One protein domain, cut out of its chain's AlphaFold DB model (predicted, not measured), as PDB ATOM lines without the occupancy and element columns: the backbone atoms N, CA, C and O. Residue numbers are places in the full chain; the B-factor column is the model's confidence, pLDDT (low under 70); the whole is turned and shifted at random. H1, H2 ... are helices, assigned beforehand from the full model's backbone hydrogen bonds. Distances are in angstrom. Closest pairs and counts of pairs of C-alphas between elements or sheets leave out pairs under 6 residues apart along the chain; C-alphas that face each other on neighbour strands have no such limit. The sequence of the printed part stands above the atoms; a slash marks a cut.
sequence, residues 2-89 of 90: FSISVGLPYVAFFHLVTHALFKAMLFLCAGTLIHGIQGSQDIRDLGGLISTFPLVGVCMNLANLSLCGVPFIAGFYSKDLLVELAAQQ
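Overview. This is residues 2 to 89 of the 90 residues of the protein "NADH:ubiquinone reductase (H(+)-translocating)" of Daphnia pulex (UniProt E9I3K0). One long helix, H2, makes one side of a rod, and two shorter helices, H4 and H5, follow one another end to end along its other side, running back the opposite way. The short helix H1 is at the end of the rod where H2 begins, and H3 is at the other end, beyond a long unnamed stretch. The printed part has 88 residues with five named helices, H1 to H5 in order along the chain, and no named strand; the class is all helix. The whole is loose, with a radius of gyration of the C-alphas of 16.1 A, and spans 49 by 22 by 19 A.

Arrangement. H2, residues 9 to 36, and H4, residues 54 to 68, touch at a shallow tilt of 29 degrees, opposite ways; their closest C-alphas, of Phe 22 and Ala 63, are 5.0 A apart. With residues 11 to 19 alone, H2 touches H5, residues 74 to 88, at a steep tilt of 38 degrees, opposite ways; the closest C-alphas, of His 15 and Ser 78, are 5.0 A apart. H2, H4 and H5 form a bundle, a group of helices that touch one another, in which H4 and H5 each touch H2 and run opposite ways to it. H4 and H5 touch only at the corner, with the C-alphas of Ser 66 and Gly 75 4.6 A apart, and run the same way at a shallow tilt of 10 degrees. H1, residues 2 to 5, touches H2 only at the corner, closest at the C-alphas of Ser 3 and Ala 12, 5.6 A. H3, residues 49 to 52, touches H4 only at the corner, closest at the C-alphas of Ile 50 and Gly 57, 5.6 A; H3 and H2 are apart. Every O i to N i+4 pair is within hydrogen-bond range in H2 and H4, and 9 of 11 are in H5; H1 and H3 are too short for such a pair.

Along the chain. H2 is 40.1 A long, from C-alpha 9 at (370.099, 335.397, 301.786) to C-alpha 36 at (330.850, 342.257, 297.188). H4 measures 21.0 A and H5 22.3 A, ending with C-alpha 88 at (371.426, 326.437, 314.801). H1 and H3 are each 5.2 A from first to last C-alpha.

Size, cuts and confidence. The two C-alphas farthest apart, of Gln 38 and Gln 89, are 50.3 A apart. The link from H2 to H3, residues 37 to 48, is long; the other links are tight. The printed part has no cut, its mean pLDDT is 94.3, and no printed residue is under 70.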
ATOM      1  N   PHE A   2     365.437 339.977 309.380       90.62
ATOM      2  CA  PHE A   2     366.095 339.004 310.270       90.62
ATOM      3  C   PHE A   2     366.902 337.911 309.532       90.62
ATOM      4  O   PHE A   2     368.070 337.700 309.822       90.62
ATOM      5  N   SER A   3     366.343 337.282 308.495       92.50
ATOM      6  CA  SER A   3     367.080 336.274 307.711       92.50
ATOM      7  C   SER A   3     368.341 336.802 307.020       92.50
ATOM      8  O   SER A   3     369.290 336.053 306.827       92.50
ATOM      9  N   ILE A   4     368.373 338.086 306.657       94.38
ATOM     10  CA  ILE A   4     369.547 338.703 306.028       94.38
ATOM     11  C   ILE A   4     370.614 338.998 307.086       94.38
ATOM     12  O   ILE A   4     371.789 338.761 306.824       94.38
ATOM     13  N   SER A   5     370.228 339.455 308.286       92.19
ATOM     14  CA  SER A   5     371.186 339.717 309.373       92.19
ATOM     15  C   SER A   5     371.866 338.446 309.884       92.19
ATOM     16  O   SER A   5     373.017 338.497 310.290       92.19
ATOM     17  N   VAL A   6     371.165 337.314 309.811       92.62
ATOM     18  CA  VAL A   6     371.646 335.964 310.158       92.62
ATOM     19  C   VAL A   6     372.441 335.339 308.983       92.62
ATOM     20  O   VAL A   6     372.865 334.194 309.025       92.62
ATOM     21  N   GLY A   7     372.675 336.067 307.882       93.31
ATOM     22  CA  GLY A   7     373.487 335.569 306.764       93.31
ATOM     23  C   GLY A   7     372.819 334.475 305.920       93.31
ATOM     24  O   GLY A   7     373.514 333.700 305.267       93.31
ATOM     25  N   LEU A   8     371.479 334.417 305.882       95.19
ATOM     26  CA  LEU A   8     370.686 333.445 305.108       95.19
ATOM     27  C   LEU A   8     369.978 334.096 303.891       95.19
ATOM     28  O   LEU A   8     368.741 334.105 303.823       95.19
ATOM     29  N   PRO A   9     370.704 334.645 302.891       94.62
ATOM     30  CA  PRO A   9     370.099 335.397 301.786       94.62
ATOM     31  C   PRO A   9     369.260 334.526 300.841       94.62
ATOM     32  O   PRO A   9     368.213 334.967 300.369       94.62
ATOM     33  N   TYR A  10     369.666 333.278 300.594       95.44
ATOM     34  CA  TYR A  10     368.920 332.363 299.724       95.44
ATOM     35  C   TYR A  10     367.568 331.968 300.332       95.44
ATOM     36  O   TYR A  10     366.546 332.001 299.647       95.44
ATOM     37  N   VAL A  11     367.539 331.682 301.639       95.00
ATOM     38  CA  VAL A  11     366.296 331.394 302.377       95.00
ATOM     39  C   VAL A  11     365.420 332.645 302.452       95.00
ATOM     40  O   VAL A  11     364.204 332.556 302.288       95.00
ATOM     41  N   ALA A  12     366.018 333.829 302.622       96.38
ATOM     42  CA  ALA A  12     365.291 335.095 302.577       96.38
ATOM     43  C   ALA A  12     364.597 335.320 301.223       96.38
ATOM     44  O   ALA A  12     363.432 335.713 301.199       96.38
ATOM     45  N   PHE A  13     365.282 335.048 300.109       96.56
ATOM     46  CA  PHE A  13     364.701 335.156 298.770       96.56
ATOM     47  C   PHE A  13     363.577 334.138 298.552       96.56
ATOM     48  O   PHE A  13     362.499 334.493 298.078       96.56
ATOM     49  N   PHE A  14     363.782 332.889 298.972       96.12
ATOM     50  CA  PHE A  14     362.741 331.865 298.915       96.12
ATOM     51  C   PHE A  14     361.500 332.251 299.740       96.12
ATOM     52  O   PHE A  14     360.361 332.139 299.268       96.12
ATOM     53  N   HIS A  15     361.700 332.787 300.947       96.50
ATOM     54  CA  HIS A  15     360.608 333.310 301.762       96.50
ATOM     55  C   HIS A  15     359.913 334.501 301.094       96.50
ATOM     56  O   HIS A  15     358.691 334.574 301.116       96.50
ATOM     57  N   LEU A  16     360.652 335.401 300.439       97.00
ATOM     58  CA  LEU A  16     360.075 336.536 299.714       97.00
ATOM     59  C   LEU A  16     359.138 336.082 298.587       97.00
ATOM     60  O   LEU A  16     358.030 336.606 298.478       97.00
ATOM     61  N   VAL A  17     359.542 335.091 297.785       97.25
ATOM     62  CA  VAL A  17     358.715 334.560 296.687       97.25
ATOM     63  C   VAL A  17     357.456 333.880 297.224       97.25
ATOM     64  O   VAL A  17     356.347 334.185 296.782       97.25
ATOM     65  N   THR A  18     357.601 332.994 298.214       96.19
ATOM     66  CA  THR A  18     356.449 332.310 298.827       96.19
ATOM     67  C   THR A  18     355.497 333.302 299.498       96.19
ATOM     68  O   THR A  18     354.283 333.214 299.303       96.19
ATOM     69  N   HIS A  19     356.037 334.305 300.196       96.44
ATOM     70  CA  HIS A  19     355.275 335.383 300.823       96.44
ATOM     71  C   HIS A  19     354.506 336.243 299.830       96.44
ATOM     72  O   HIS A  19     353.337 336.547 300.074       96.44
ATOM     73  N   ALA A  20     355.113 336.598 298.697       97.69
ATOM     74  CA  ALA A  20     354.432 337.354 297.653       97.69
ATOM     75  C   ALA A  20     353.171 336.626 297.161       97.69
ATOM     76  O   ALA A  20     352.117 337.249 297.042       97.69
ATOM     77  N   LEU A  21     353.248 335.307 296.957       96.25
ATOM     78  CA  LEU A  21     352.126 334.511 296.455       96.25
ATOM     79  C   LEU A  21     350.946 334.471 297.434       96.25
ATOM     80  O   LEU A  21     349.822 334.804 297.054       96.25
ATOM     81  N   PHE A  22     351.171 334.105 298.702       96.38
ATOM     82  CA  PHE A  22     350.056 334.021 299.652       96.38
ATOM     83  C   PHE A  22     349.531 335.400 300.068       96.38
ATOM     84  O   PHE A  22     348.330 335.546 300.283       96.38
ATOM     85  N   LYS A  23     350.375 336.442 300.125       96.94
ATOM     86  CA  LYS A  23     349.888 337.811 300.360       96.94
ATOM     87  C   LYS A  23     349.042 338.315 299.199       96.94
ATOM     88  O   LYS A  23     347.997 338.905 299.455       96.94
ATOM     89  N   ALA A  24     349.442 338.055 297.953       98.00
ATOM     90  CA  ALA A  24     348.630 338.400 296.790       98.00
ATOM     91  C   ALA A  24     347.262 337.702 296.836       98.00
ATOM     92  O   ALA A  24     346.244 338.347 296.598       98.00
ATOM     93  N   MET A  25     347.215 336.423 297.231       97.50
ATOM     94  CA  MET A  25     345.955 335.691 297.411       97.50
ATOM     95  C   MET A  25     345.068 336.302 298.508       97.50
ATOM     96  O   MET A  25     343.868 336.461 298.283       97.50
ATOM     97  N   LEU A  26     345.635 336.695 299.657       97.56
ATOM     98  CA  LEU A  26     344.888 337.369 300.731       97.56
ATOM     99  C   LEU A  26     344.291 338.699 300.263       97.56
ATOM    100  O   LEU A  26     343.110 338.949 300.487       97.56
ATOM    101  N   PHE A  27     345.081 339.540 299.587       97.81
ATOM    102  CA  PHE A  27     344.599 340.831 299.091       97.81
ATOM    103  C   PHE A  27     343.581 340.687 297.962       97.81
ATOM    104  O   PHE A  27     342.626 341.458 297.916       97.81
ATOM    105  N   LEU A  28     343.730 339.685 297.092       97.44
ATOM    106  CA  LEU A  28     342.734 339.385 296.067       97.44
ATOM    107  C   LEU A  28     341.405 338.958 296.704       97.44
ATOM    108  O   LEU A  28     340.363 339.492 296.339       97.44
ATOM    109  N   CYS A  29     341.440 338.057 297.692       96.69
ATOM    110  CA  CYS A  29     340.246 337.637 298.429       96.69
ATOM    111  C   CYS A  29     339.621 338.792 299.223       96.69
ATOM    112  O   CYS A  29     338.405 338.930 299.262       96.69
ATOM    113  N   ALA A  30     340.427 339.654 299.845       95.94
ATOM    114  CA  ALA A  30     339.911 340.843 300.518       95.94
ATOM    115  C   ALA A  30     339.247 341.803 299.518       95.94
ATOM    116  O   ALA A  30     338.152 342.291 299.770       95.94
ATOM    117  N   GLY A  31     339.862 342.024 298.353       96.69
ATOM    118  CA  GLY A  31     339.313 342.874 297.297       96.69
ATOM    119  C   GLY A  31     337.974 342.371 296.757       96.69
ATOM    120  O   GLY A  31     337.058 343.170 296.569       96.69
ATOM    121  N   THR A  32     337.820 341.055 296.564       95.69
ATOM    122  CA  THR A  32     336.536 340.474 296.137       95.69
ATOM    123  C   THR A  32     335.451 340.640 297.197       95.69
ATOM    124  O   THR A  32     334.318 340.961 296.844       95.69
ATOM    125  N   LEU A  33     335.787 340.496 298.484       95.44
ATOM    126  CA  LEU A  33     334.844 340.728 299.582       95.44
ATOM    127  C   LEU A  33     334.408 342.186 299.652       95.44
ATOM    128  O   LEU A  33     333.212 342.450 299.646       95.44
ATOM    129  N   ILE A  34     335.361 343.123 299.648       96.12
ATOM    130  CA  ILE A  34     335.093 344.567 299.707       96.12
ATOM    131  C   ILE A  34     334.195 344.985 298.541       96.12
ATOM    132  O   ILE A  34     333.223 345.710 298.737       96.12
ATOM    133  N   HIS A  35     334.474 344.495 297.331       95.06
ATOM    134  CA  HIS A  35     333.613 344.755 296.179       95.06
ATOM    135  C   HIS A  35     332.209 344.152 296.357       95.06
ATOM    136  O   HIS A  35     331.216 344.806 296.043       95.06
ATOM    137  N   GLY A  36     332.115 342.940 296.911       92.06
ATOM    138  CA  GLY A  36     330.850 342.257 297.188       92.06
ATOM    139  C   GLY A  36     329.970 342.951 298.233       92.06
ATOM    140  O   GLY A  36     328.749 342.914 298.102       92.06
ATOM    141  N   ILE A  37     330.563 343.624 299.226       93.06
ATOM    142  CA  ILE A  37     329.841 344.370 300.277       93.06
ATOM    143  C   ILE A  37     329.818 345.888 300.039       93.06
ATOM    144  O   ILE A  37     329.789 346.679 300.980       93.06
ATOM    145  N   GLN A  38     329.828 346.304 298.768       93.56
ATOM    146  CA  GLN A  38     329.686 347.706 298.346       93.56
ATOM    147  C   GLN A  38     330.734 348.663 298.943       93.56
ATOM    148  O   GLN A  38     330.465 349.837 299.183       93.56
ATOM    149  N   GLY A  39     331.956 348.177 299.157       92.56
ATOM    150  CA  GLY A  39     333.081 348.986 299.618       92.56
ATOM    151  C   GLY A  39     333.280 349.017 301.131       92.56
ATOM    152  O   GLY A  39     334.265 349.616 301.568       92.56
ATOM    153  N   SER A  40     332.427 348.367 301.937       94.25
ATOM    154  CA  SER A  40     332.733 348.205 303.363       94.25
ATOM    155  C   SER A  40     333.982 347.327 303.542       94.25
ATOM    156  O   SER A  40     334.208 346.354 302.822       94.25
ATOM    157  N   GLN A  41     334.842 347.725 304.476       95.44
ATOM    158  CA  GLN A  41     336.041 346.985 304.890       95.44
ATOM    159  C   GLN A  41     335.947 346.546 306.353       95.44
ATOM    160  O   GLN A  41     336.885 345.956 306.892       95.44
ATOM    161  N   ASP A  42     334.838 346.872 307.016       94.62
ATOM    162  CA  ASP A  42     334.645 346.555 308.416       94.62
ATOM    163  C   ASP A  42     334.378 345.058 308.571       94.62
ATOM    164  O   ASP A  42     333.443 344.502 307.998       94.62
ATOM    165  N   ILE A  43     335.197 344.388 309.379       93.25
ATOM    166  CA  ILE A  43     335.046 342.956 309.656       93.25
ATOM    167  C   ILE A  43     333.711 342.614 310.321       93.25
ATOM    168  O   ILE A  43     333.262 341.474 310.228       93.25
ATOM    169  N   ARG A  44     333.058 343.589 310.965       94.25
ATOM    170  CA  ARG A  44     331.733 343.425 311.572       94.25
ATOM    171  C   ARG A  44     330.640 343.235 310.520       94.25
ATOM    172  O   ARG A  44     329.651 342.569 310.811       94.25
ATOM    173  N   ASP A  45     330.866 343.730 309.304       87.62
ATOM    174  CA  ASP A  45     329.961 343.572 308.163       87.62
ATOM    175  C   ASP A  45     330.266 342.294 307.352       87.62
ATOM    176  O   ASP A  45     329.463 341.859 306.529       87.62
ATOM    177  N   LEU A  46     331.417 341.649 307.595       86.81
ATOM    178  CA  LEU A  46     331.946 340.508 306.829       86.81
ATOM    179  C   LEU A  46     331.493 339.134 307.374       86.81
ATOM    180  O   LEU A  46     332.269 338.178 307.448       86.81
ATOM    181  N   GLY A  47     330.218 339.014 307.749       87.38
ATOM    182  CA  GLY A  47     329.617 337.767 308.235       87.38
ATOM    183  C   GLY A  47     329.269 336.759 307.127       87.38
ATOM    184  O   GLY A  47     329.030 337.118 305.977       87.38
ATOM    185  N   GLY A  48     329.202 335.467 307.473       88.81
ATOM    186  CA  GLY A  48     328.620 334.441 306.589       88.81
ATOM    187  C   GLY A  48     329.434 334.084 305.337       88.81
ATOM    188  O   GLY A  48     328.874 333.551 304.381       88.81
ATOM    189  N   LEU A  49     330.749 334.330 305.335       89.00
ATOM    190  CA  LEU A  49     331.627 334.134 304.170       89.00
ATOM    191  C   LEU A  49     331.519 332.748 303.511       89.00
ATOM    192  O   LEU A  49     331.560 332.636 302.291       89.00
ATOM    193  N   ILE A  50     331.383 331.689 304.313       89.62
ATOM    194  CA  ILE A  50     331.304 330.303 303.824       89.62
ATOM    195  C   ILE A  50     330.005 330.068 303.042       89.62
ATOM    196  O   ILE A  50     330.005 329.320 302.069       89.62
ATOM    197  N   SER A  51     328.911 330.727 303.436       90.56
ATOM    198  CA  SER A  51     327.626 330.641 302.736       90.56
ATOM    199  C   SER A  51     327.534 331.556 301.515       90.56
ATOM    200  O   SER A  51     326.910 331.177 300.531       90.56
ATOM    201  N   THR A  52     328.135 332.748 301.560       91.75
ATOM    202  CA  THR A  52     327.988 333.768 300.505       91.75
ATOM    203  C   THR A  52     329.071 333.674 299.432       91.75
ATOM    204  O   THR A  52     328.773 333.780 298.246       91.75
ATOM    205  N   PHE A  53     330.322 333.421 299.826       93.50
ATOM    206  CA  PHE A  53     331.482 333.339 298.939       93.50
ATOM    207  C   PHE A  53     332.357 332.121 299.286       93.50
ATOM    208  O   PHE A  53     333.497 332.283 299.735       93.50
ATOM    209  N   PRO A  54     331.877 330.882 299.056       94.00
ATOM    210  CA  PRO A  54     332.557 329.665 299.510       94.00
ATOM    211  C   PRO A  54     333.985 329.538 298.963       94.00
ATOM    212  O   PRO A  54     334.908 329.221 299.713       94.00
ATOM    213  N   LEU A  55     334.201 329.854 297.680       96.25
ATOM    214  CA  LEU A  55     335.531 329.804 297.065       96.25
ATOM    215  C   LEU A  55     336.493 330.825 297.692       96.25
ATOM    216  O   LEU A  55     337.628 330.484 298.015       96.25
ATOM    217  N   VAL A  56     336.033 332.063 297.900       96.19
ATOM    218  CA  VAL A  56     336.838 333.119 298.534       96.19
ATOM    219  C   VAL A  56     337.172 332.730 299.971       96.19
ATOM    220  O   VAL A  56     338.312 332.889 300.392       96.19
ATOM    221  N   GLY A  57     336.217 332.147 300.702       95.44
ATOM    222  CA  GLY A  57     336.436 331.617 302.044       95.44
ATOM    223  C   GLY A  57     337.519 330.538 302.085       95.44
ATOM    224  O   GLY A  57     338.413 330.609 302.927       95.44
ATOM    225  N   VAL A  58     337.492 329.568 301.167       96.31
ATOM    226  CA  VAL A  58     338.520 328.513 301.092       96.31
ATOM    227  C   VAL A  58     339.891 329.096 300.745       96.31
ATOM    228  O   VAL A  58     340.861 328.816 301.448       96.31
ATOM    229  N   CYS A  59     339.985 329.947 299.720       96.88
ATOM    230  CA  CYS A  59     341.249 330.566 299.313       96.88
ATOM    231  C   CYS A  59     341.833 331.472 300.407       96.88
ATOM    232  O   CYS A  59     343.030 331.409 300.687       96.88
ATOM    233  N   MET A  60     340.993 332.267 301.077       96.62
ATOM    234  CA  MET A  60     341.396 333.112 302.203       96.62
ATOM    235  C   MET A  60     341.951 332.264 303.356       96.62
ATOM    236  O   MET A  60     343.005 332.582 303.906       96.62
ATOM    237  N   ASN A  61     341.293 331.148 303.695       95.81
ATOM    238  CA  ASN A  61     341.790 330.224 304.716       95.81
ATOM    239  C   ASN A  61     343.106 329.555 304.301       95.81
ATOM    240  O   ASN A  61     344.034 329.512 305.102       95.81
ATOM    241  N   LEU A  62     343.236 329.095 303.054       97.00
ATOM    242  CA  LEU A  62     344.469 328.475 302.560       97.00
ATOM    243  C   LEU A  62     345.658 329.448 302.614       97.00
ATOM    244  O   LEU A  62     346.750 329.086 303.060       97.00
ATOM    245  N   ALA A  63     345.443 330.703 302.221       97.19
ATOM    246  CA  ALA A  63     346.466 331.736 302.299       97.19
ATOM    247  C   ALA A  63     346.819 332.103 303.753       97.19
ATOM    248  O   ALA A  63     347.998 332.284 304.064       97.19
ATOM    249  N   ASN A  64     345.836 332.136 304.661       96.62
ATOM    250  CA  ASN A  64     346.072 332.341 306.095       96.62
ATOM    251  C   ASN A  64     346.857 331.184 306.729       96.62
ATOM    252  O   ASN A  64     347.785 331.428 307.497       96.62
ATOM    253  N   LEU A  65     346.558 329.932 306.372       97.38
ATOM    254  CA  LEU A  65     347.324 328.770 306.836       97.38
ATOM    255  C   LEU A  65     348.783 328.829 306.350       97.38
ATOM    256  O   LEU A  65     349.704 328.537 307.115       97.38
ATOM    257  N   SER A  66     349.003 329.285 305.111       96.81
ATOM    258  CA  SER A  66     350.345 329.533 304.573       96.81
ATOM    259  C   SER A  66     351.085 330.633 305.344       96.81
ATOM    260  O   SER A  66     352.246 330.457 305.701       96.81
ATOM    261  N   LEU A  67     350.409 331.735 305.685       96.12
ATOM    262  CA  LEU A  67     350.976 332.827 306.486       96.12
ATOM    263  C   LEU A  67     351.374 332.373 307.904       96.12
ATOM    264  O   LEU A  67     352.437 332.749 308.418       96.12
ATOM    265  N   CYS A  68     350.536 331.550 308.539       95.56
ATOM    266  CA  CYS A  68     350.833 330.949 309.838       95.56
ATOM    267  C   CYS A  68     352.050 330.015 309.761       95.56
ATOM    268  O   CYS A  68     352.857 330.007 310.692       95.56
ATOM    269  N   GLY A  69     352.247 329.338 308.626       95.00
ATOM    270  CA  GLY A  69     353.316 328.360 308.423       95.00
ATOM    271  C   GLY A  69     352.901 326.957 308.859       95.00
ATOM    272  O   GLY A  69     353.696 326.244 309.456       95.00
ATOM    273  N   VAL A  70     351.645 326.573 308.612       95.94
ATOM    274  CA  VAL A  70     351.137 325.229 308.934       95.94
ATOM    275  C   VAL A  70     351.870 324.164 308.098       95.94
ATOM    276  O   VAL A  70     352.111 324.417 306.913       95.94
ATOM    277  N   PRO A  71     352.207 322.985 308.669       94.50
ATOM    278  CA  PRO A  71     352.949 321.937 307.969       94.50
ATOM    279  C   PRO A  71     352.380 321.595 306.591       94.50
ATOM    280  O   PRO A  71     351.165 321.557 306.398       94.50
ATOM    281  N   PHE A  72     353.279 321.322 305.642       93.25
ATOM    282  CA  PHE A  72     352.975 320.947 304.250       93.25
ATOM    283  C   PHE A  72     352.293 322.023 303.388       93.25
ATOM    284  O   PHE A  72     351.916 321.750 302.250       93.25
ATOM    285  N   ILE A  73     352.175 323.261 303.875       95.12
ATOM    286  CA  ILE A  73     351.705 324.408 303.087       95.12
ATOM    287  C   ILE A  73     352.905 325.293 302.715       95.12
ATOM    288  O   ILE A  73     353.908 325.322 303.421       95.12
ATOM    289  N   ALA A  74     352.832 326.020 301.595       91.81
ATOM    290  CA  ALA A  74     353.964 326.747 301.003       91.81
ATOM    291  C   ALA A  74     354.790 327.603 301.989       91.81
ATOM    292  O   ALA A  74     356.016 327.626 301.896       91.81
ATOM    293  N   GLY A  75     354.148 328.292 302.941       92.44
ATOM    294  CA  GLY A  75     354.851 329.105 303.936       92.44
ATOM    295  C   GLY A  75     355.661 328.312 304.966       92.44
ATOM    296  O   GLY A  75     356.622 328.856 305.500       92.44
ATOM    297  N   PHE A  76     355.341 327.036 305.213       96.06
ATOM    298  CA  PHE A  76     356.106 326.169 306.116       96.06
ATOM    299  C   PHE A  76     357.531 325.958 305.606       96.06
ATOM    300  O   PHE A  76     358.484 326.242 306.322       96.06
ATOM    301  N   TYR A  77     357.685 325.578 304.334       95.12
ATOM    302  CA  TYR A  77     358.994 325.263 303.753       95.12
ATOM    303  C   TYR A  77     360.004 326.408 303.848       95.12
ATOM    304  O   TYR A  77     361.204 326.158 303.925       95.12
ATOM    305  N   SER A  78     359.546 327.662 303.806       94.75
ATOM    306  CA  SER A  78     360.436 328.818 303.912       94.75
ATOM    307  C   SER A  78     360.584 329.320 305.346       94.75
ATOM    308  O   SER A  78     361.688 329.673 305.754       94.75
ATOM    309  N   LYS A  79     359.491 329.376 306.112       94.62
ATOM    310  CA  LYS A  79     359.470 329.974 307.451       94.62
ATOM    311  C   LYS A  79     360.065 329.048 308.510       94.62
ATOM    312  O   LYS A  79     360.820 329.533 309.344       94.62
ATOM    313  N   ASP A  80     359.752 327.755 308.455       95.50
ATOM    314  CA  ASP A  80     360.264 326.758 309.402       95.50
ATOM    315  C   ASP A  80     361.781 326.595 309.242       95.50
ATOM    316  O   ASP A  80     362.531 326.816 310.188       95.50
ATOM    317  N   LEU A  81     362.238 326.412 307.997       93.75
ATOM    318  CA  LEU A  81     363.660 326.346 307.644       93.75
ATOM    319  C   LEU A  81     364.448 327.580 308.115       93.75
ATOM    320  O   LEU A  81     365.580 327.469 308.575       93.75
ATOM    321  N   LEU A  82     363.863 328.775 307.992       94.56
ATOM    322  CA  LEU A  82     364.496 330.013 308.447       94.56
ATOM    323  C   LEU A  82     364.692 330.007 309.967       94.56
ATOM    324  O   LEU A  82     365.771 330.366 310.433       94.56
ATOM    325  N   VAL A  83     363.669 329.608 310.729       94.12
ATOM    326  CA  VAL A  83     363.730 329.553 312.197       94.12
ATOM    327  C   VAL A  83     364.717 328.488 312.662       94.12
ATOM    328  O   VAL A  83     365.521 328.768 313.548       94.12
ATOM    329  N   GLU A  84     364.707 327.308 312.044       95.06
ATOM    330  CA  GLU A  84     365.636 326.225 312.364       95.06
ATOM    331  C   GLU A  84     367.093 326.650 312.143       95.06
ATOM    332  O   GLU A  84     367.908 326.569 313.061       95.06
ATOM    333  N   LEU A  85     367.418 327.173 310.957       93.94
ATOM    334  CA  LEU A  85     368.783 327.602 310.641       93.94
ATOM    335  C   LEU A  85     369.230 328.770 311.520       93.94
ATOM    336  O   LEU A  85     370.388 328.816 311.922       93.94
ATOM    337  N   ALA A  86     368.329 329.699 311.846       92.69
ATOM    338  CA  ALA A  86     368.643 330.794 312.755       92.69
ATOM    339  C   ALA A  86     368.909 330.315 314.192       92.69
ATOM    340  O   ALA A  86     369.721 330.922 314.881       92.69
ATOM    341  N   ALA A  87     368.252 329.242 314.641       92.19
ATOM    342  CA  ALA A  87     368.477 328.655 315.961       92.19
ATOM    343  C   ALA A  87     369.744 327.784 316.033       92.19
ATOM    344  O   ALA A  87     370.277 327.576 317.120       92.19
ATOM    345  N   GLN A  88     370.214 327.261 314.897       87.75
ATOM    346  CA  GLN A  88     371.426 326.437 314.801       87.75
ATOM    347  C   GLN A  88     372.713 327.254 314.619       87.75
ATOM    348  O   GLN A  88     373.806 326.695 314.726       87.75
ATOM    349  N   GLN A  89     372.611 328.551 314.319       71.31
ATOM    350  CA  GLN A  89     373.788 329.409 314.250       71.31
ATOM    351  C   GLN A  89     374.349 329.685 315.655       71.31
ATOM    352  O   GLN A  89     373.562 329.893 316.580       71.31
TER     353      GLN A  89